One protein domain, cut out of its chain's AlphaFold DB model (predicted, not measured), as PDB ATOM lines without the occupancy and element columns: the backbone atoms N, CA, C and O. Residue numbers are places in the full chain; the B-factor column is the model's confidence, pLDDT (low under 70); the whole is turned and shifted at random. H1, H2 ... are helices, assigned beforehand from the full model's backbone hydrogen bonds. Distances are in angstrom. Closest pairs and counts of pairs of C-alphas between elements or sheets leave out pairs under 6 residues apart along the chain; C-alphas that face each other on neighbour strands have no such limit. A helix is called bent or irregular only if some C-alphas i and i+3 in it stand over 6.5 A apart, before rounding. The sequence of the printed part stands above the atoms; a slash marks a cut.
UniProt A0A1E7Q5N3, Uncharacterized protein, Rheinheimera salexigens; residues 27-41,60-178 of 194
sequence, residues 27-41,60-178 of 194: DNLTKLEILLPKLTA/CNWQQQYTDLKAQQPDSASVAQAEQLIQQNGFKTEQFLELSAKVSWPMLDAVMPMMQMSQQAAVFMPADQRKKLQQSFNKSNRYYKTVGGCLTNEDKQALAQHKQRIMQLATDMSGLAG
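Overview. This is residues 27 to 41 and 60 to 178 of the 194 residues of an uncharacterized protein of Rheinheimera salexigens (UniProt A0A1E7Q5N3). One long bent helix, H4, is the core: its first arm, H4a, passes through the middle of the domain, with H2 packed crosswise on its residues 93 to 98, H7 packed crosswise on its residues 103 to 107, and H3 making a corner with it near residue 93. Its second arm, H4b, makes a helical hairpin with H5, which forms the far end of the long axis and folds back to H4a. The printed part has 134 residues with seven named helices, H1 to H7 in chain order, and no named strand; the class is all helix. It is compact, with a radius of gyration of the C-alphas of 16.4 A and spans of 50 by 37 by 28 A.

Arrangement. H4, residues 93 to 124, was assigned as one helix by its hydrogen bonds but is bent, with C-alphas 110 and 113 7.1 A apart; its arms H4a, residues 93 to 110, and H4b, residues 113 to 124, stand at a steep tilt of 64 degrees. H4 taken whole is the hub, touching five helices. H7, residues 163 to 174, touches residues 103 to 107 of H4a about perpendicular at 78 degrees, closest at the C-alphas of Ser 104 and Ala 170, 6.0 A. H2, residues 62 to 71, touches residues 93 to 98 of H4a about perpendicular at 84 degrees, closest at C-alphas Gln 63 and Glu 94, 5.2 A. H3, residues 76 to 88, touches H4a only at the corner, C-alphas Glu 83 and Thr 93 being closest at 6.2 A. H6, residues 153 to 161, and H4a only just touch, with 3 pairs of C-alphas within 8 A, the closest Val 103 and Leu 159 at 7.1 A. H5, residues 127 to 149, forms a hairpin with H4b at a shallow tilt of 21 degrees, closest at C-alphas Ala 122 and Arg 130, 5.7 A; its residues 140 to 148 touch H4a, closest at C-alphas Lys 102 and Val 147, 6.4 A. H1, residues 27 to 41, touches H3, closest at C-alphas Leu 39 and Ala 82, 7.0 A. Every O i to N i+4 pair is within hydrogen-bond range in H2, H3, H5, H6 and H7; in H1 it is 9 of 11, in H4a 12 of 14, in H4b 6 of 8.

Along the chain. H1 begins at C-alpha 27, (38.288, 36.835, 23.103), H4a at C-alpha 93, (26.983, 34.664, 34.690), and H7 ends at C-alpha 174, (37.571, 51.956, 38.477). H5 is 32.3 A long, H4a 26.9 A and H1 22.3 A.

Size, cuts and confidence. The C-alphas of Gln 88 and Phe 124 are the two farthest apart, 50.0 A. Residues 42 to 59 are not printed, and C-alphas 41 and 60 are 29.5 A apart across the cut. Residue 74 and residues 170 to 178 have pLDDT under 70.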
ATOM      1  N   ASP A  27      39.702  36.751  23.482       95.06
ATOM      2  CA  ASP A  27      38.288  36.835  23.103       95.06
ATOM      3  C   ASP A  27      37.406  37.225  24.287       95.06
ATOM      4  O   ASP A  27      36.549  38.104  24.170       95.06
ATOM      5  N   ASN A  28      37.629  36.607  25.447       94.25
ATOM      6  CA  ASN A  28      36.859  36.915  26.645       94.25
ATOM      7  C   ASN A  28      37.174  38.317  27.174       94.25
ATOM      8  O   ASN A  28      36.260  39.031  27.577       94.25
ATOM      9  N   LEU A  29      38.429  38.766  27.101       93.56
ATOM     10  CA  LEU A  29      38.782  40.148  27.425       93.56
ATOM     11  C   LEU A  29      38.088  41.143  26.477       93.56
ATOM     12  O   LEU A  29      37.562  42.143  26.949       93.56
ATOM     13  N   THR A  30      37.977  40.843  25.176       94.44
ATOM     14  CA  THR A  30      37.242  41.698  24.218       94.44
ATOM     15  C   THR A  30      35.759  41.779  24.559       94.44
ATOM     16  O   THR A  30      35.172  42.860  24.572       94.44
ATOM     17  N   LYS A  31      35.131  40.640  24.867       92.06
ATOM     18  CA  LYS A  31      33.728  40.622  25.302       92.06
ATOM     19  C   LYS A  31      33.538  41.423  26.590       92.06
ATOM     20  O   LYS A  31      32.545  42.137  26.711       92.06
ATOM     21  N   LEU A  32      34.480  41.325  27.532       87.81
ATOM     22  CA  LEU A  32      34.445  42.073  28.785       87.81
ATOM     23  C   LEU A  32      34.533  43.587  28.536       87.81
ATOM     24  O   LEU A  32      33.693  44.324  29.042       87.81
ATOM     25  N   GLU A  33      35.467  44.038  27.698       88.81
ATOM     26  CA  GLU A  33      35.615  45.448  27.293       88.81
ATOM     27  C   GLU A  33      34.329  46.028  26.692       88.81
ATOM     28  O   GLU A  33      33.956  47.160  26.985       88.81
ATOM     29  N   ILE A  34      33.612  45.242  25.886       90.62
ATOM     30  CA  ILE A  34      32.336  45.648  25.280       90.62
ATOM     31  C   ILE A  34      31.201  45.682  26.315       90.62
ATOM     32  O   ILE A  34      30.289  46.510  26.224       90.62
ATOM     33  N   LEU A  35      31.211  44.754  27.271       84.75
ATOM     34  CA  LEU A  35      30.130  44.553  28.232       84.75
ATOM     35  C   LEU A  35      30.165  45.562  29.389       84.75
ATOM     36  O   LEU A  35      29.113  46.068  29.784       84.75
ATOM     37  N   LEU A  36      31.349  45.887  29.914       83.56
ATOM     38  CA  LEU A  36      31.522  46.809  31.043       83.56
ATOM     39  C   LEU A  36      30.831  48.178  30.869       83.56
ATOM     40  O   LEU A  36      30.081  48.567  31.771       83.56
ATOM     41  N   PRO A  37      30.976  48.913  29.745       84.19
ATOM     42  CA  PRO A  37      30.298  50.200  29.581       84.19
ATOM     43  C   PRO A  37      28.771  50.058  29.531       84.19
ATOM     44  O   PRO A  37      28.055  50.940  30.004       84.19
ATOM     45  N   LYS A  38      28.247  48.932  29.027       85.56
ATOM     46  CA  LYS A  38      26.800  48.662  29.012       85.56
ATOM     47  C   LYS A  38      26.266  48.429  30.427       85.56
ATOM     48  O   LYS A  38      25.236  48.993  30.783       85.56
ATOM     49  N   LEU A  39      26.986  47.659  31.248       80.44
ATOM     50  CA  LEU A  39      26.651  47.466  32.666       80.44
ATOM     51  C   LEU A  39      26.717  48.789  33.444       80.44
ATOM     52  O   LEU A  39      25.809  49.090  34.215       80.44
ATOM     53  N   THR A  40      27.730  49.617  33.167       81.44
ATOM     54  CA  THR A  40      27.866  50.970  33.741       81.44
ATOM     55  C   THR A  40      26.674  51.854  33.396       81.44
ATOM     56  O   THR A  40      26.141  52.549  34.258       81.44
ATOM     57  N   ALA A  41      26.224  51.828  32.140       84.12
ATOM     58  CA  ALA A  41      25.070  52.603  31.707       84.12
ATOM     59  C   ALA A  41      23.783  52.172  32.429       84.12
ATOM     60  O   ALA A  41      23.011  53.036  32.845       84.12
ATOM     61  N   CYS A  60      36.743  28.439  45.627       92.94
ATOM     62  CA  CYS A  60      36.936  28.662  44.186       92.94
ATOM     63  C   CYS A  60      35.823  28.096  43.295       92.94
ATOM     64  O   CYS A  60      35.921  28.140  42.075       92.94
ATOM     65  N   ASN A  61      34.743  27.573  43.886       94.31
ATOM     66  CA  ASN A  61      33.547  27.214  43.129       94.31
ATOM     67  C   ASN A  61      32.803  28.491  42.695       94.31
ATOM     68  O   ASN A  61      32.043  29.058  43.479       94.31
ATOM     69  N   TRP A  62      33.034  28.951  41.464       85.56
ATOM     70  CA  TRP A  62      32.466  30.200  40.941       85.56
ATOM     71  C   TRP A  62      30.958  30.158  40.707       85.56
ATOM     72  O   TRP A  62      30.287  31.176  40.872       85.56
ATOM     73  N   GLN A  63      30.403  28.981  40.413       90.94
ATOM     74  CA  GLN A  63      28.954  28.799  40.360       90.94
ATOM     75  C   GLN A  63      28.334  29.029  41.744       90.94
ATOM     76  O   GLN A  63      27.347  29.755  41.870       90.94
ATOM     77  N   GLN A  64      28.945  28.468  42.791       89.62
ATOM     78  CA  GLN A  64      28.514  28.711  44.166       89.62
ATOM     79  C   GLN A  64      28.736  30.173  44.577       89.62
ATOM     80  O   GLN A  64      27.829  30.772  45.143       89.62
ATOM     81  N   GLN A  65      29.877  30.783  44.221       83.81
ATOM     82  CA  GLN A  65      30.143  32.203  44.508       83.81
ATOM     83  C   GLN A  65      29.045  33.094  43.937       83.81
ATOM     84  O   GLN A  65      28.566  34.004  44.606       83.81
ATOM     85  N   TYR A  66      28.632  32.836  42.699       85.88
ATOM     86  CA  TYR A  66      27.570  33.597  42.069       85.88
ATOM     87  C   TYR A  66      26.224  33.424  42.791       85.88
ATOM     88  O   TYR A  66      25.560  34.427  43.056       85.88
ATOM     89  N   THR A  67      25.852  32.202  43.183       86.19
ATOM     90  CA  THR A  67      24.652  31.957  44.006       86.19
ATOM     91  C   THR A  67      24.703  32.742  45.320       86.19
ATOM     92  O   THR A  67      23.746  33.442  45.663       86.19
ATOM     93  N   ASP A  68      25.839  32.700  46.016       83.25
ATOM     94  CA  ASP A  68      26.036  33.390  47.293       83.25
ATOM     95  C   ASP A  68      25.985  34.915  47.136       83.25
ATOM     96  O   ASP A  68      25.445  35.621  47.989       83.25
ATOM     97  N   LEU A  69      26.538  35.447  46.045       82.12
ATOM     98  CA  LEU A  69      26.498  36.875  45.737       82.12
ATOM     99  C   LEU A  69      25.106  37.337  45.331       82.12
ATOM    100  O   LEU A  69      24.696  38.425  45.733       82.12
ATOM    101  N   LYS A  70      24.373  36.531  44.559       83.12
ATOM    102  CA  LYS A  70      22.992  36.814  44.156       83.12
ATOM    103  C   LYS A  70      22.076  36.913  45.373       83.12
ATOM    104  O   LYS A  70      21.275  37.840  45.444       83.12
ATOM    105  N   ALA A  71      22.252  36.038  46.361       83.62
ATOM    106  CA  ALA A  71      21.511  36.088  47.623       83.62
ATOM    107  C   ALA A  71      21.792  37.355  48.461       83.62
ATOM    108  O   ALA A  71      20.972  37.737  49.290       83.62
ATOM    109  N   GLN A  72      22.930  38.027  48.241       80.88
ATOM    110  CA  GLN A  72      23.292  39.280  48.917       80.88
ATOM    111  C   GLN A  72      22.726  40.533  48.225       80.88
ATOM    112  O   GLN A  72      22.944  41.646  48.714       80.88
ATOM    113  N   GLN A  73      22.056  40.399  47.077       77.88
ATOM    114  CA  GLN A  73      21.545  41.545  46.328       77.88
ATOM    115  C   GLN A  73      20.185  42.007  46.872       77.88
ATOM    116  O   GLN A  73      19.346  41.178  47.219       77.88
ATOM    117  N   PRO A  74      19.940  43.328  46.931       68.19
ATOM    118  CA  PRO A  74      18.706  43.874  47.489       68.19
ATOM    119  C   PRO A  74      17.494  43.727  46.557       68.19
ATOM    120  O   PRO A  74      16.365  43.827  47.026       68.19
ATOM    121  N   ASP A  75      17.718  43.539  45.254       78.00
ATOM    122  CA  ASP A  75      16.672  43.528  44.231       78.00
ATOM    123  C   ASP A  75      16.951  42.456  43.169       78.00
ATOM    124  O   ASP A  75      17.913  42.549  42.407       78.00
ATOM    125  N   SER A  76      16.087  41.446  43.097       72.69
ATOM    126  CA  SER A  76      16.204  40.354  42.129       72.69
ATOM    127  C   SER A  76      15.946  40.793  40.684       72.69
ATOM    128  O   SER A  76      16.500  40.178  39.770       72.69
ATOM    129  N   ALA A  77      15.168  41.858  40.452       79.00
ATOM    130  CA  ALA A  77      14.883  42.365  39.111       79.00
ATOM    131  C   ALA A  77      16.112  43.052  38.497       79.00
ATOM    132  O   ALA A  77      16.454  42.780  37.345       79.00
ATOM    133  N   SER A  78      16.825  43.866  39.286       74.56
ATOM    134  CA  SER A  78      18.136  44.422  38.921       74.56
ATOM    135  C   SER A  78      19.131  43.326  38.528       74.56
ATOM    136  O   SER A  78      19.826  43.430  37.517       74.56
ATOM    137  N   VAL A  79      19.184  42.245  39.309       77.00
ATOM    138  CA  VAL A  79      20.102  41.132  39.046       77.00
ATOM    139  C   VAL A  79      19.733  40.399  37.751       77.00
ATOM    140  O   VAL A  79      20.618  40.112  36.949       77.00
ATOM    141  N   ALA A  80      18.445  40.151  37.503       82.19
ATOM    142  CA  ALA A  80      17.984  39.502  36.275       82.19
ATOM    143  C   ALA A  80      18.303  40.325  35.012       82.19
ATOM    144  O   ALA A  80      18.703  39.762  33.994       82.19
ATOM    145  N   GLN A  81      18.186  41.658  35.073       80.75
ATOM    146  CA  GLN A  81      18.562  42.535  33.955       80.75
ATOM    147  C   GLN A  81      20.064  42.476  33.658       80.75
ATOM    148  O   GLN A  81      20.465  42.379  32.495       80.75
ATOM    149  N   ALA A  82      20.902  42.490  34.698       81.31
ATOM    150  CA  ALA A  82      22.344  42.330  34.536       81.31
ATOM    151  C   ALA A  82      22.697  40.951  33.948       81.31
ATOM    152  O   ALA A  82      23.482  40.872  33.007       81.31
ATOM    153  N   GLU A  83      22.080  39.875  34.447       86.81
ATOM    154  CA  GLU A  83      22.242  38.507  33.929       86.81
ATOM    155  C   GLU A  83      21.888  38.405  32.448       86.81
ATOM    156  O   GLU A  83      22.656  37.846  31.667       86.81
ATOM    157  N   GLN A  84      20.754  38.982  32.048       89.12
ATOM    158  CA  GLN A  84      20.323  38.986  30.658       89.12
ATOM    159  C   GLN A  84      21.347  39.694  29.766       89.12
ATOM    160  O   GLN A  84      21.714  39.167  28.716       89.12
ATOM    161  N   LEU A  85      21.846  40.859  30.190       85.38
ATOM    162  CA  LEU A  85      22.861  41.588  29.437       85.38
ATOM    163  C   LEU A  85      24.172  40.789  29.336       85.38
ATOM    164  O   LEU A  85      24.762  40.717  28.257       85.38
ATOM    165  N   ILE A  86      24.619  40.157  30.424       86.00
ATOM    166  CA  ILE A  86      25.819  39.304  30.441       86.00
ATOM    167  C   ILE A  86      25.666  38.144  29.442       86.00
ATOM    168  O   ILE A  86      26.542  37.930  28.600       86.00
ATOM    169  N   GLN A  87      24.522  37.455  29.469       90.75
ATOM    170  CA  GLN A  87      24.224  36.326  28.581       90.75
ATOM    171  C   GLN A  87      24.144  36.739  27.111       90.75
ATOM    172  O   GLN A  87      24.715  36.069  26.249       90.75
ATOM    173  N   GLN A  88      23.518  37.879  26.813       93.88
ATOM    174  CA  GLN A  88      23.449  38.434  25.456       93.88
ATOM    175  C   GLN A  88      24.826  38.771  24.871       93.88
ATOM    176  O   GLN A  88      24.976  38.806  23.652       93.88
ATOM    177  N   ASN A  89      25.835  39.007  25.715       89.06
ATOM    178  CA  ASN A  89      27.213  39.260  25.284       89.06
ATOM    179  C   ASN A  89      28.093  37.991  25.343       89.06
ATOM    180  O   ASN A  89      29.317  38.077  25.249       89.06
ATOM    181  N   GLY A  90      27.479  36.805  25.438       89.31
ATOM    182  CA  GLY A  90      28.155  35.522  25.235       89.31
ATOM    183  C   GLY A  90      28.918  34.994  26.449       89.31
ATOM    184  O   GLY A  90      29.861  34.222  26.268       89.31
ATOM    185  N   PHE A  91      28.523  35.403  27.658       85.94
ATOM    186  CA  PHE A  91      29.019  34.854  28.919       85.94
ATOM    187  C   PHE A  91      27.918  34.112  29.672       85.94
ATOM    188  O   PHE A  91      26.781  34.571  29.739       85.94
ATOM    189  N   LYS A  92      28.275  33.016  30.343       89.75
ATOM    190  CA  LYS A  92      27.494  32.580  31.506       89.75
ATOM    191  C   LYS A  92      27.790  33.503  32.692       89.75
ATOM    192  O   LYS A  92      28.891  34.049  32.789       89.75
ATOM    193  N   THR A  93      26.840  33.682  33.604       84.31
ATOM    194  CA  THR A  93      26.983  34.664  34.690       84.31
ATOM    195  C   THR A  93      28.141  34.333  35.634       84.31
ATOM    196  O   THR A  93      28.893  35.221  36.031       84.31
ATOM    197  N   GLU A  94      28.343  33.054  35.940       84.38
ATOM    198  CA  GLU A  94      29.457  32.575  36.754       84.38
ATOM    199  C   GLU A  94      30.815  32.780  36.068       84.38
ATOM    200  O   GLU A  94      31.781  33.142  36.732       84.38
ATOM    201  N   GLN A  95      30.876  32.643  34.739       87.75
ATOM    202  CA  GLN A  95      32.095  32.901  33.964       87.75
ATOM    203  C   GLN A  95      32.434  34.389  33.944       87.75
ATOM    204  O   GLN A  95      33.597  34.764  34.064       87.75
ATOM    205  N   PHE A  96      31.419  35.246  33.812       87.81
ATOM    206  CA  PHE A  96      31.600  36.689  33.915       87.81
ATOM    207  C   PHE A  96      32.112  37.088  35.302       87.81
ATOM    208  O   PHE A  96      33.041  37.891  35.395       87.81
ATOM    209  N   LEU A  97      31.544  36.516  36.371       87.06
ATOM    210  CA  LEU A  97      31.994  36.756  37.741       87.06
ATOM    211  C   LEU A  97      33.451  36.323  37.933       87.06
ATOM    212  O   LEU A  97      34.256  37.110  38.427       87.06
ATOM    213  N   GLU A  98      33.783  35.095  37.536       89.94
ATOM    214  CA  GLU A  98      35.137  34.551  37.625       89.94
ATOM    215  C   GLU A  98      36.136  35.423  36.864       89.94
ATOM    216  O   GLU A  98      37.130  35.869  37.438       89.94
ATOM    217  N   LEU A  99      35.856  35.707  35.590       90.06
ATOM    218  CA  LEU A  99      36.727  36.515  34.748       90.06
ATOM    219  C   LEU A  99      36.936  37.900  35.357       90.06
ATOM    220  O   LEU A  99      38.079  38.295  35.561       90.06
ATOM    221  N   SER A 100      35.850  38.603  35.695       86.81
ATOM    222  CA  SER A 100      35.899  39.947  36.286       86.81
ATOM    223  C   SER A 100      36.708  39.960  37.579       86.81
ATOM    224  O   SER A 100      37.517  40.863  37.802       86.81
ATOM    225  N   ALA A 101      36.536  38.936  38.418       87.12
ATOM    226  CA  ALA A 101      37.282  38.826  39.656       87.12
ATOM    227  C   ALA A 101      38.779  38.653  39.396       87.12
ATOM    228  O   ALA A 101      39.589  39.431  39.905       87.12
ATOM    229  N   LYS A 102      39.145  37.694  38.541       90.12
ATOM    230  CA  LYS A 102      40.541  37.404  38.206       90.12
ATOM    231  C   LYS A 102      41.233  38.580  37.516       90.12
ATOM    232  O   LYS A 102      42.358  38.896  37.889       90.12
ATOM    233  N   VAL A 103      40.582  39.275  36.577       89.19
ATOM    234  CA  VAL A 103      41.198  40.426  35.881       89.19
ATOM    235  C   VAL A 103      41.315  41.669  36.762       89.19
ATOM    236  O   VAL A 103      42.187  42.495  36.527       89.19
ATOM    237  N   SER A 104      40.493  41.808  37.803       83.69
ATOM    238  CA  SER A 104      40.644  42.910  38.763       83.69
ATOM    239  C   SER A 104      41.770  42.670  39.780       83.69
ATOM    240  O   SER A 104      42.277  43.615  40.386       83.69
ATOM    241  N   TRP A 105      42.195  41.414  39.958       88.25
ATOM    242  CA  TRP A 105      43.182  41.035  40.968       88.25
ATOM    243  C   TRP A 105      44.550  41.720  40.804       88.25
ATOM    244  O   TRP A 105      45.038  42.236  41.809       88.25
ATOM    245  N   PRO A 106      45.159  41.823  39.599       88.50
ATOM    246  CA  PRO A 106      46.452  42.496  39.428       88.50
ATOM    247  C   PRO A 106      46.446  43.961  39.861       88.50
ATOM    248  O   PRO A 106      47.458  44.467  40.338       88.50
ATOM    249  N   MET A 107      45.307  44.644  39.713       84.31
ATOM    250  CA  MET A 107      45.169  46.026  40.162       84.31
ATOM    251  C   MET A 107      45.259  46.111  41.685       84.31
ATOM    252  O   MET A 107      45.971  46.959  42.220       84.31
ATOM    253  N   LEU A 108      44.573  45.205  42.390       82.88
ATOM    254  CA  LEU A 108      44.677  45.107  43.844       82.88
ATOM    255  C   LEU A 108      46.089  44.705  44.267       82.88
ATOM    256  O   LEU A 108      46.649  45.348  45.147       82.88
ATOM    257  N   ASP A 109      46.690  43.710  43.614       89.06
ATOM    258  CA  ASP A 109      48.065  43.270  43.875       89.06
ATOM    259  C   ASP A 109      49.068  44.432  43.804       89.06
ATOM    260  O   ASP A 109      49.894  44.595  44.701       89.06
ATOM    261  N   ALA A 110      48.923  45.312  42.808       87.12
ATOM    262  CA  ALA A 110      49.773  46.487  42.647       87.12
ATOM    263  C   ALA A 110      49.634  47.516  43.787       87.12
ATOM    264  O   ALA A 110      50.616  48.170  44.141       87.12
ATOM    265  N   VAL A 111      48.441  47.674  44.376       82.88
ATOM    266  CA  VAL A 111      48.181  48.683  45.427       82.88
ATOM    267  C   VAL A 111      48.251  48.127  46.852       82.88
ATOM    268  O   VAL A 111      48.389  48.900  47.803       82.88
ATOM    269  N   MET A 112      48.193  46.804  47.034       84.94
ATOM    270  CA  MET A 112      48.231  46.155  48.350       84.94
ATOM    271  C   MET A 112      49.443  46.567  49.207       84.94
ATOM    272  O   MET A 112      49.232  46.846  50.393       84.94
ATOM    273  N   PRO A 113      50.680  46.680  48.676       87.88
ATOM    274  CA  PRO A 113      51.826  47.141  49.464       87.88
ATOM    275  C   PRO A 113      51.628  48.555  50.022       87.88
ATOM    276  O   PRO A 113      51.851  48.799  51.207       87.88
ATOM    277  N   MET A 114      51.125  49.476  49.195       85.38
ATOM    278  CA  MET A 114      50.831  50.846  49.618       85.38
ATOM    279  C   MET A 114      49.744  50.865  50.698       85.38
ATOM    280  O   MET A 114      49.877  51.558  51.703       85.38
ATOM    281  N   MET A 115      48.696  50.055  50.547       84.25
ATOM    282  CA  MET A 115      47.645  49.940  51.558       84.25
ATOM    283  C   MET A 115      48.155  49.393  52.899       84.25
ATOM    284  O   MET A 115      47.704  49.846  53.953       84.25
ATOM    285  N   GLN A 116      49.089  48.437  52.881       86.38
ATOM    286  CA  GLN A 116      49.729  47.912  54.092       86.38
ATOM    287  C   GLN A 116      50.563  48.988  54.795       86.38
ATOM    288  O   GLN A 116      50.466  49.137  56.013       86.38
ATOM    289  N   MET A 117      51.321  49.784  54.036       86.56
ATOM    290  CA  MET A 117      52.066  50.923  54.581       86.56
ATOM    291  C   MET A 117      51.128  51.966  55.199       86.56
ATOM    292  O   MET A 117      51.350  52.400  56.329       86.56
ATOM    293  N   SER A 118      50.031  52.311  54.517       85.00
ATOM    294  CA  SER A 118      49.017  53.230  55.047       85.00
ATOM    295  C   SER A 118      48.410  52.729  56.357       85.00
ATOM    296  O   SER A 118      48.155  53.524  57.258       85.00
ATOM    297  N   GLN A 119      48.218  51.415  56.509       84.75
ATOM    298  CA  GLN A 119      47.771  50.828  57.772       84.75
ATOM    299  C   GLN A 119      48.775  51.006  58.909       84.75
ATOM    300  O   GLN A 119      48.375  51.297  60.034       84.75
ATOM    301  N   GLN A 120      50.068  50.854  58.634       86.38
ATOM    302  CA  GLN A 120      51.114  51.069  59.637       86.38
ATOM    303  C   GLN A 120      51.189  52.545  60.048       86.38
ATOM    304  O   GLN A 120      51.306  52.859  61.232       86.38
ATOM    305  N   ALA A 121      51.025  53.454  59.085       87.81
ATOM    306  CA  ALA A 121      50.956  54.893  59.327       87.81
ATOM    307  C   ALA A 121      49.624  55.347  59.955       87.81
ATOM    308  O   ALA A 121      49.511  56.491  60.401       87.81
ATOM    309  N   ALA A 122      48.619  54.467  60.043       87.31
ATOM    310  CA  ALA A 122      47.291  54.821  60.533       87.31
ATOM    311  C   ALA A 122      47.321  55.371  61.962       87.31
ATOM    312  O   ALA A 122      46.445  56.148  62.315       87.31
ATOM    313  N   VAL A 123      48.324  55.029  62.783       89.00
ATOM    314  CA  VAL A 123      48.481  55.545  64.158       89.00
ATOM    315  C   VAL A 123      48.474  57.078  64.242       89.00
ATOM    316  O   VAL A 123      48.023  57.620  65.248       89.00
ATOM    317  N   PHE A 124      48.888  57.770  63.177       90.25
ATOM    318  CA  PHE A 124      48.910  59.233  63.101       90.25
ATOM    319  C   PHE A 124      47.584  59.852  62.628       90.25
ATOM    320  O   PHE A 124      47.454  61.072  62.580       90.25
ATOM    321  N   MET A 125      46.587  59.035  62.280       88.38
ATOM    322  CA  MET A 125      45.293  59.495  61.776       88.38
ATOM    323  C   MET A 125      44.241  59.620  62.897       88.38
ATOM    324  O   MET A 125      44.251  58.850  63.867       88.38
ATOM    325  N   PRO A 126      43.244  60.517  62.745       92.12
ATOM    326  CA  PRO A 126      42.063  60.560  63.606       92.12
ATOM    327  C   PRO A 126      41.350  59.202  63.708       92.12
ATOM    328  O   PRO A 126      41.325  58.423  62.754       92.12
ATOM    329  N   ALA A 127      40.722  58.914  64.855       89.31
ATOM    330  CA  ALA A 127      40.083  57.619  65.134       89.31
ATOM    331  C   ALA A 127      39.077  57.173  64.054       89.31
ATOM    332  O   ALA A 127      39.099  56.015  63.633       89.31
ATOM    333  N   ASP A 128      38.257  58.094  63.548       87.50
ATOM    334  CA  ASP A 128      37.272  57.780  62.508       87.50
ATOM    335  C   ASP A 128      37.919  57.433  61.165       87.50
ATOM    336  O   ASP A 128      37.459  56.528  60.465       87.50
ATOM    337  N   GLN A 129      39.016  58.109  60.813       82.94
ATOM    338  CA  GLN A 129      39.770  57.813  59.595       82.94
ATOM    339  C   GLN A 129      40.481  56.464  59.709       82.94
ATOM    340  O   GLN A 129      40.394  55.654  58.787       82.94
ATOM    341  N   ARG A 130      41.071  56.159  60.875       86.75
ATOM    342  CA  ARG A 130      41.653  54.838  61.168       86.75
ATOM    343  C   ARG A 130      40.641  53.716  60.990       86.75
ATOM    344  O   ARG A 130      40.938  52.719  60.340       86.75
ATOM    345  N   LYS A 131      39.430  53.879  61.531       87.06
ATOM    346  CA  LYS A 131      38.367  52.872  61.421       87.06
ATOM    347  C   LYS A 131      37.961  52.634  59.966       87.06
ATOM    348  O   LYS A 131      37.855  51.481  59.555       87.06
ATOM    349  N   LYS A 132      37.774  53.703  59.184       84.56
ATOM    350  CA  LYS A 132      37.443  53.607  57.751       84.56
ATOM    351  C   LYS A 132      38.561  52.933  56.955       84.56
ATOM    352  O   LYS A 132      38.285  52.009  56.193       84.56
ATOM    353  N   LEU A 133      39.812  53.333  57.185       83.75
ATOM    354  CA  LEU A 133      40.980  52.727  56.551       83.75
ATOM    355  C   LEU A 133      41.089  51.234  56.889       83.75
ATOM    356  O   LEU A 133      41.274  50.415  55.992       83.75
ATOM    357  N   GLN A 134      40.901  50.857  58.156       86.19
ATOM    358  CA  GLN A 134      40.929  49.459  58.587       86.19
ATOM    359  C   GLN A 134      39.828  48.626  57.921       86.19
ATOM    360  O   GLN A 134      40.085  47.510  57.472       86.19
ATOM    361  N   GLN A 135      38.600  49.148  57.857       85.81
ATOM    362  CA  GLN A 135      37.478  48.469  57.206       85.81
ATOM    363  C   GLN A 135      37.741  48.265  55.713       85.81
ATOM    364  O   GLN A 135      37.565  47.156  55.207       85.81
ATOM    365  N   SER A 136      38.211  49.314  55.037       82.25
ATOM    366  CA  SER A 136      38.553  49.278  53.619       82.25
ATOM    367  C   SER A 136      39.676  48.275  53.339       82.25
ATOM    368  O   SER A 136      39.521  47.385  52.504       82.25
ATOM    369  N   PHE A 137      40.750  48.308  54.135       85.88
ATOM    370  CA  PHE A 137      41.826  47.326  54.046       85.88
ATOM    371  C   PHE A 137      41.332  45.900  54.261       85.88
ATOM    372  O   PHE A 137      41.653  45.018  53.475       85.88
ATOM    373  N   ASN A 138      40.543  45.647  55.307       86.50
ATOM    374  CA  ASN A 138      40.051  44.301  55.599       86.50
ATOM    375  C   ASN A 138      39.197  43.755  54.446       86.50
ATOM    376  O   ASN A 138      39.303  42.570  54.123       86.50
ATOM    377  N   LYS A 139      38.382  44.609  53.813       83.00
ATOM    378  CA  LYS A 139      37.577  44.251  52.640       83.00
ATOM    379  C   LYS A 139      38.470  43.901  51.446       83.00
ATOM    380  O   LYS A 139      38.354  42.794  50.919       83.00
ATOM    381  N   SER A 140      39.395  44.784  51.069       83.56
ATOM    382  CA  SER A 140      40.293  44.556  49.930       83.56
ATOM    383  C   SER A 140      41.237  43.382  50.151       83.56
ATOM    384  O   SER A 140      41.412  42.570  49.254       83.56
ATOM    385  N   ASN A 141      41.782  43.222  51.357       87.50
ATOM    386  CA  ASN A 141      42.652  42.102  51.710       87.50
ATOM    387  C   ASN A 141      41.904  40.763  51.667       87.50
ATOM    388  O   ASN A 141      42.457  39.766  51.211       87.50
ATOM    389  N   ARG A 142      40.639  40.722  52.114       86.62
ATOM    390  CA  ARG A 142      39.805  39.521  51.975       86.62
ATOM    391  C   ARG A 142      39.604  39.180  50.506       86.62
ATOM    392  O   ARG A 142      39.866  38.050  50.121       86.62
ATOM    393  N   TYR A 143      39.192  40.155  49.699       86.56
ATOM    394  CA  TYR A 143      39.007  39.966  48.263       86.56
ATOM    395  C   TYR A 143      40.294  39.474  47.586       86.56
ATOM    396  O   TYR A 143      40.284  38.450  46.909       86.56
ATOM    397  N   TYR A 144      41.412  40.161  47.834       89.38
ATOM    398  CA  TYR A 144      42.736  39.834  47.311       89.38
ATOM    399  C   TYR A 144      43.143  38.395  47.638       89.38
ATOM    400  O   TYR A 144      43.571  37.659  46.749       89.38
ATOM    401  N   LYS A 145      42.964  37.969  48.895       91.44
ATOM    402  CA  LYS A 145      43.275  36.603  49.334       91.44
ATOM    403  C   LYS A 145      42.343  35.567  48.720       91.44
ATOM    404  O   LYS A 145      42.824  34.528  48.281       91.44
ATOM    405  N   THR A 146      41.039  35.837  48.675       89.19
ATOM    406  CA  THR A 146      40.057  34.914  48.094       89.19
ATOM    407  C   THR A 146      40.333  34.690  46.614       89.19
ATOM    408  O   THR A 146      40.497  33.552  46.192       89.19
ATOM    409  N   VAL A 147      40.429  35.765  45.829       90.19
ATOM    410  CA  VAL A 147      40.657  35.648  44.384       90.19
ATOM    411  C   VAL A 147      42.051  35.098  44.105       90.19
ATOM    412  O   VAL A 147      42.178  34.170  43.313       90.19
ATOM    413  N   GLY A 148      43.083  35.587  44.802       93.31
ATOM    414  CA  GLY A 148      44.458  35.108  44.645       93.31
ATOM    415  C   GLY A 148      44.625  33.622  44.971       93.31
ATOM    416  O   GLY A 148      45.380  32.930  44.293       93.31
ATOM    417  N   GLY A 149      43.874  33.108  45.953       94.06
ATOM    418  CA  GLY A 149      43.813  31.679  46.273       94.06
ATOM    419  C   GLY A 149      43.129  30.822  45.202       94.06
ATOM    420  O   GLY A 149      43.313  29.609  45.200       94.06
ATOM    421  N   CYS A 150      42.383  31.440  44.284       93.31
ATOM    422  CA  CYS A 150      41.681  30.778  43.184       93.31
ATOM    423  C   CYS A 150      42.348  30.957  41.816       93.31
ATOM    424  O   CYS A 150      41.822  30.453  40.824       93.31
ATOM    425  N   LEU A 151      43.482  31.660  41.744       94.88
ATOM    426  CA  LEU A 151      44.268  31.780  40.517       94.88
ATOM    427  C   LEU A 151      45.102  30.518  40.296       94.88
ATOM    428  O   LEU A 151      46.008  30.217  41.085       94.88
ATOM    429  N   THR A 152      44.841  29.816  39.195       95.38
ATOM    430  CA  THR A 152      45.684  28.705  38.745       95.38
ATOM    431  C   THR A 152      46.999  29.220  38.151       95.38
ATOM    432  O   THR A 152      47.244  30.428  38.050       95.38
ATOM    433  N   ASN A 153      47.890  28.309  37.761       95.25
ATOM    434  CA  ASN A 153      49.125  28.700  37.081       95.25
ATOM    435  C   ASN A 153      48.839  29.273  35.687       95.25
ATOM    436  O   ASN A 153      49.473  30.249  35.291       95.25
ATOM    437  N   GLU A 154      47.855  28.715  34.987       95.00
ATOM    438  CA  GLU A 154      47.385  29.172  33.680       95.00
ATOM    439  C   GLU A 154      46.796  30.580  33.789       95.00
ATOM    440  O   GLU A 154      47.144  31.449  32.993       95.00
ATOM    441  N   ASP A 155      45.996  30.851  34.828       95.75
ATOM    442  CA  ASP A 155      45.492  32.201  35.084       95.75
ATOM    443  C   ASP A 155      46.639  33.190  35.301       95.75
ATOM    444  O   ASP A 155      46.644  34.268  34.716       95.75
ATOM    445  N   LYS A 156      47.641  32.841  36.117       95.44
ATOM    446  CA  LYS A 156      48.790  33.726  36.380       95.44
ATOM    447  C   LYS A 156      49.595  34.006  35.113       95.44
ATOM    448  O   LYS A 156      50.012  35.145  34.901       95.44
ATOM    449  N   GLN A 157      49.795  32.997  34.267       95.56
ATOM    450  CA  GLN A 157      50.451  33.165  32.971       95.56
ATOM    451  C   GLN A 157      49.632  34.074  32.051       95.56
ATOM    452  O   GLN A 157      50.181  35.019  31.485       95.56
ATOM    453  N   ALA A 158      48.320  33.861  31.961       95.88
ATOM    454  CA  ALA A 158      47.429  34.679  31.148       95.88
ATOM    455  C   ALA A 158      47.326  36.131  31.654       95.88
ATOM    456  O   ALA A 158      47.357  37.070  30.858       95.88
ATOM    457  N   LEU A 159      47.288  36.345  32.974       94.62
ATOM    458  CA  LEU A 159      47.355  37.671  33.596       94.62
ATOM    459  C   LEU A 159      48.651  38.398  33.227       94.62
ATOM    460  O   LEU A 159      48.621  39.589  32.917       94.62
ATOM    461  N   ALA A 160      49.785  37.694  33.236       94.25
ATOM    462  CA  ALA A 160      51.067  38.260  32.827       94.25
ATOM    463  C   ALA A 160      51.086  38.592  31.326       94.25
ATOM    464  O   ALA A 160      51.500  39.688  30.947       94.25
ATOM    465  N   GLN A 161      50.580  37.687  30.485       95.94
ATOM    466  CA  GLN A 161      50.488  37.867  29.035       95.94
ATOM    467  C   GLN A 161      49.611  39.069  28.654       95.94
ATOM    468  O   GLN A 161      49.953  39.824  27.745       95.94
ATOM    469  N   HIS A 162      48.497  39.277  29.356       94.19
ATOM    470  CA  HIS A 162      47.532  40.339  29.071       94.19
ATOM    471  C   HIS A 162      47.657  41.556  29.999       94.19
ATOM    472  O   HIS A 162      46.767  42.407  30.008       94.19
ATOM    473  N   LYS A 163      48.760  41.681  30.749       90.44
ATOM    474  CA  LYS A 163      48.925  42.673  31.825       90.44
ATOM    475  C   LYS A 163      48.523  44.089  31.416       90.44
ATOM    476  O   LYS A 163      47.724  44.711  32.104       90.44
ATOM    477  N   GLN A 164      49.050  44.602  30.304       89.25
ATOM    478  CA  GLN A 164      48.768  45.974  29.863       89.25
ATOM    479  C   GLN A 164      47.273  46.195  29.598       89.25
ATOM    480  O   GLN A 164      46.691  47.161  30.082       89.25
ATOM    481  N   ARG A 165      46.650  45.261  28.875       90.81
ATOM    482  CA  ARG A 165      45.223  45.295  28.545       90.81
ATOM    483  C   ARG A 165      44.356  45.233  29.802       90.81
ATOM    484  O   ARG A 165      43.408  45.993  29.940       90.81
ATOM    485  N   ILE A 166      44.725  44.371  30.744       88.25
ATOM    486  CA  ILE A 166      44.023  44.213  32.020       88.25
ATOM    487  C   ILE A 166      44.146  45.467  32.893       88.25
ATOM    488  O   ILE A 166      43.162  45.884  33.493       88.25
ATOM    489  N   MET A 167      45.315  46.111  32.940       83.88
ATOM    490  CA  MET A 167      45.484  47.369  33.678       83.88
ATOM    491  C   MET A 167      44.648  48.511  33.077       83.88
ATOM    492  O   MET A 167      44.107  49.336  33.816       83.88
ATOM    493  N   GLN A 168      44.500  48.540  31.749       81.94
ATOM    494  CA  GLN A 168      43.613  49.482  31.065       81.94
ATOM    495  C   GLN A 168      42.147  49.229  31.447       81.94
ATOM    496  O   GLN A 168      41.476  50.126  31.950       81.94
ATOM    497  N   LEU A 169      41.705  47.973  31.337       77.25
ATOM    498  CA  LEU A 169      40.386  47.513  31.772       77.25
ATOM    499  C   LEU A 169      40.091  47.860  33.233       77.25
ATOM    500  O   LEU A 169      39.008  48.339  33.546       77.25
ATOM    501  N   ALA A 170      41.050  47.655  34.135       68.38
ATOM    502  CA  ALA A 170      40.895  47.971  35.551       68.38
ATOM    503  C   ALA A 170      40.719  49.478  35.802       68.38
ATOM    504  O   ALA A 170      40.019  49.865  36.737       68.38
ATOM    505  N   THR A 171      41.310  50.327  34.958       64.44
ATOM    506  CA  THR A 171      41.109  51.781  35.007       64.44
ATOM    507  C   THR A 171      39.684  52.139  34.587       64.44
ATOM    508  O   THR A 171      39.024  52.909  35.281       64.44
ATOM    509  N   ASP A 172      39.149  51.507  33.545       60.53
ATOM    510  CA  ASP A 172      37.759  51.716  33.116       60.53
ATOM    511  C   ASP A 172      36.760  51.149  34.139       60.53
ATOM    512  O   ASP A 172      35.749  51.772  34.474       60.53
ATOM    513  N   MET A 173      37.094  50.001  34.735       56.72
ATOM    514  CA  MET A 173      36.355  49.409  35.847       56.72
ATOM    515  C   MET A 173      36.480  50.223  37.128       56.72
ATOM    516  O   MET A 173      35.639  50.055  37.998       56.72
ATOM    517  N   SER A 174      37.461  51.116  37.280       49.44
ATOM    518  CA  SER A 174      37.571  51.956  38.477       49.44
ATOM    519  C   SER A 174      36.403  52.946  38.611       49.44
ATOM    520  O   SER A 174      36.037  53.304  39.728       49.44
ATOM    521  N   GLY A 175      35.729  53.277  37.498       36.03
ATOM    522  CA  GLY A 175      34.436  53.976  37.492       36.03
ATOM    523  C   GLY A 175      33.246  53.109  37.936       36.03
ATOM    524  O   GLY A 175      32.263  53.640  38.442       36.03
ATOM    525  N   LEU A 176      33.361  51.780  37.811       36.88
ATOM    526  CA  LEU A 176      32.433  50.752  38.314       36.88
ATOM    527  C   LEU A 176      32.846  50.182  39.690       36.88
ATOM    528  O   LEU A 176      32.090  49.450  40.333       36.88
ATOM    529  N   ALA A 177      34.054  50.500  40.165       40.53
ATOM    530  CA  ALA A 177      34.694  49.944  41.358       40.53
ATOM    531  C   ALA A 177      34.145  50.523  42.671       40.53
ATOM    532  O   ALA A 177      34.813  50.507  43.705       40.53
ATOM    533  N   GLY A 178      32.877  50.939  42.682       36.56
ATOM    534  CA  GLY A 178      32.118  51.010  43.929       36.56
ATOM    535  C   GLY A 178      32.123  49.663  44.669       36.56
ATOM    536  O   GLY A 178      32.047  49.626  45.899       36.56
TER     537      GLY A 178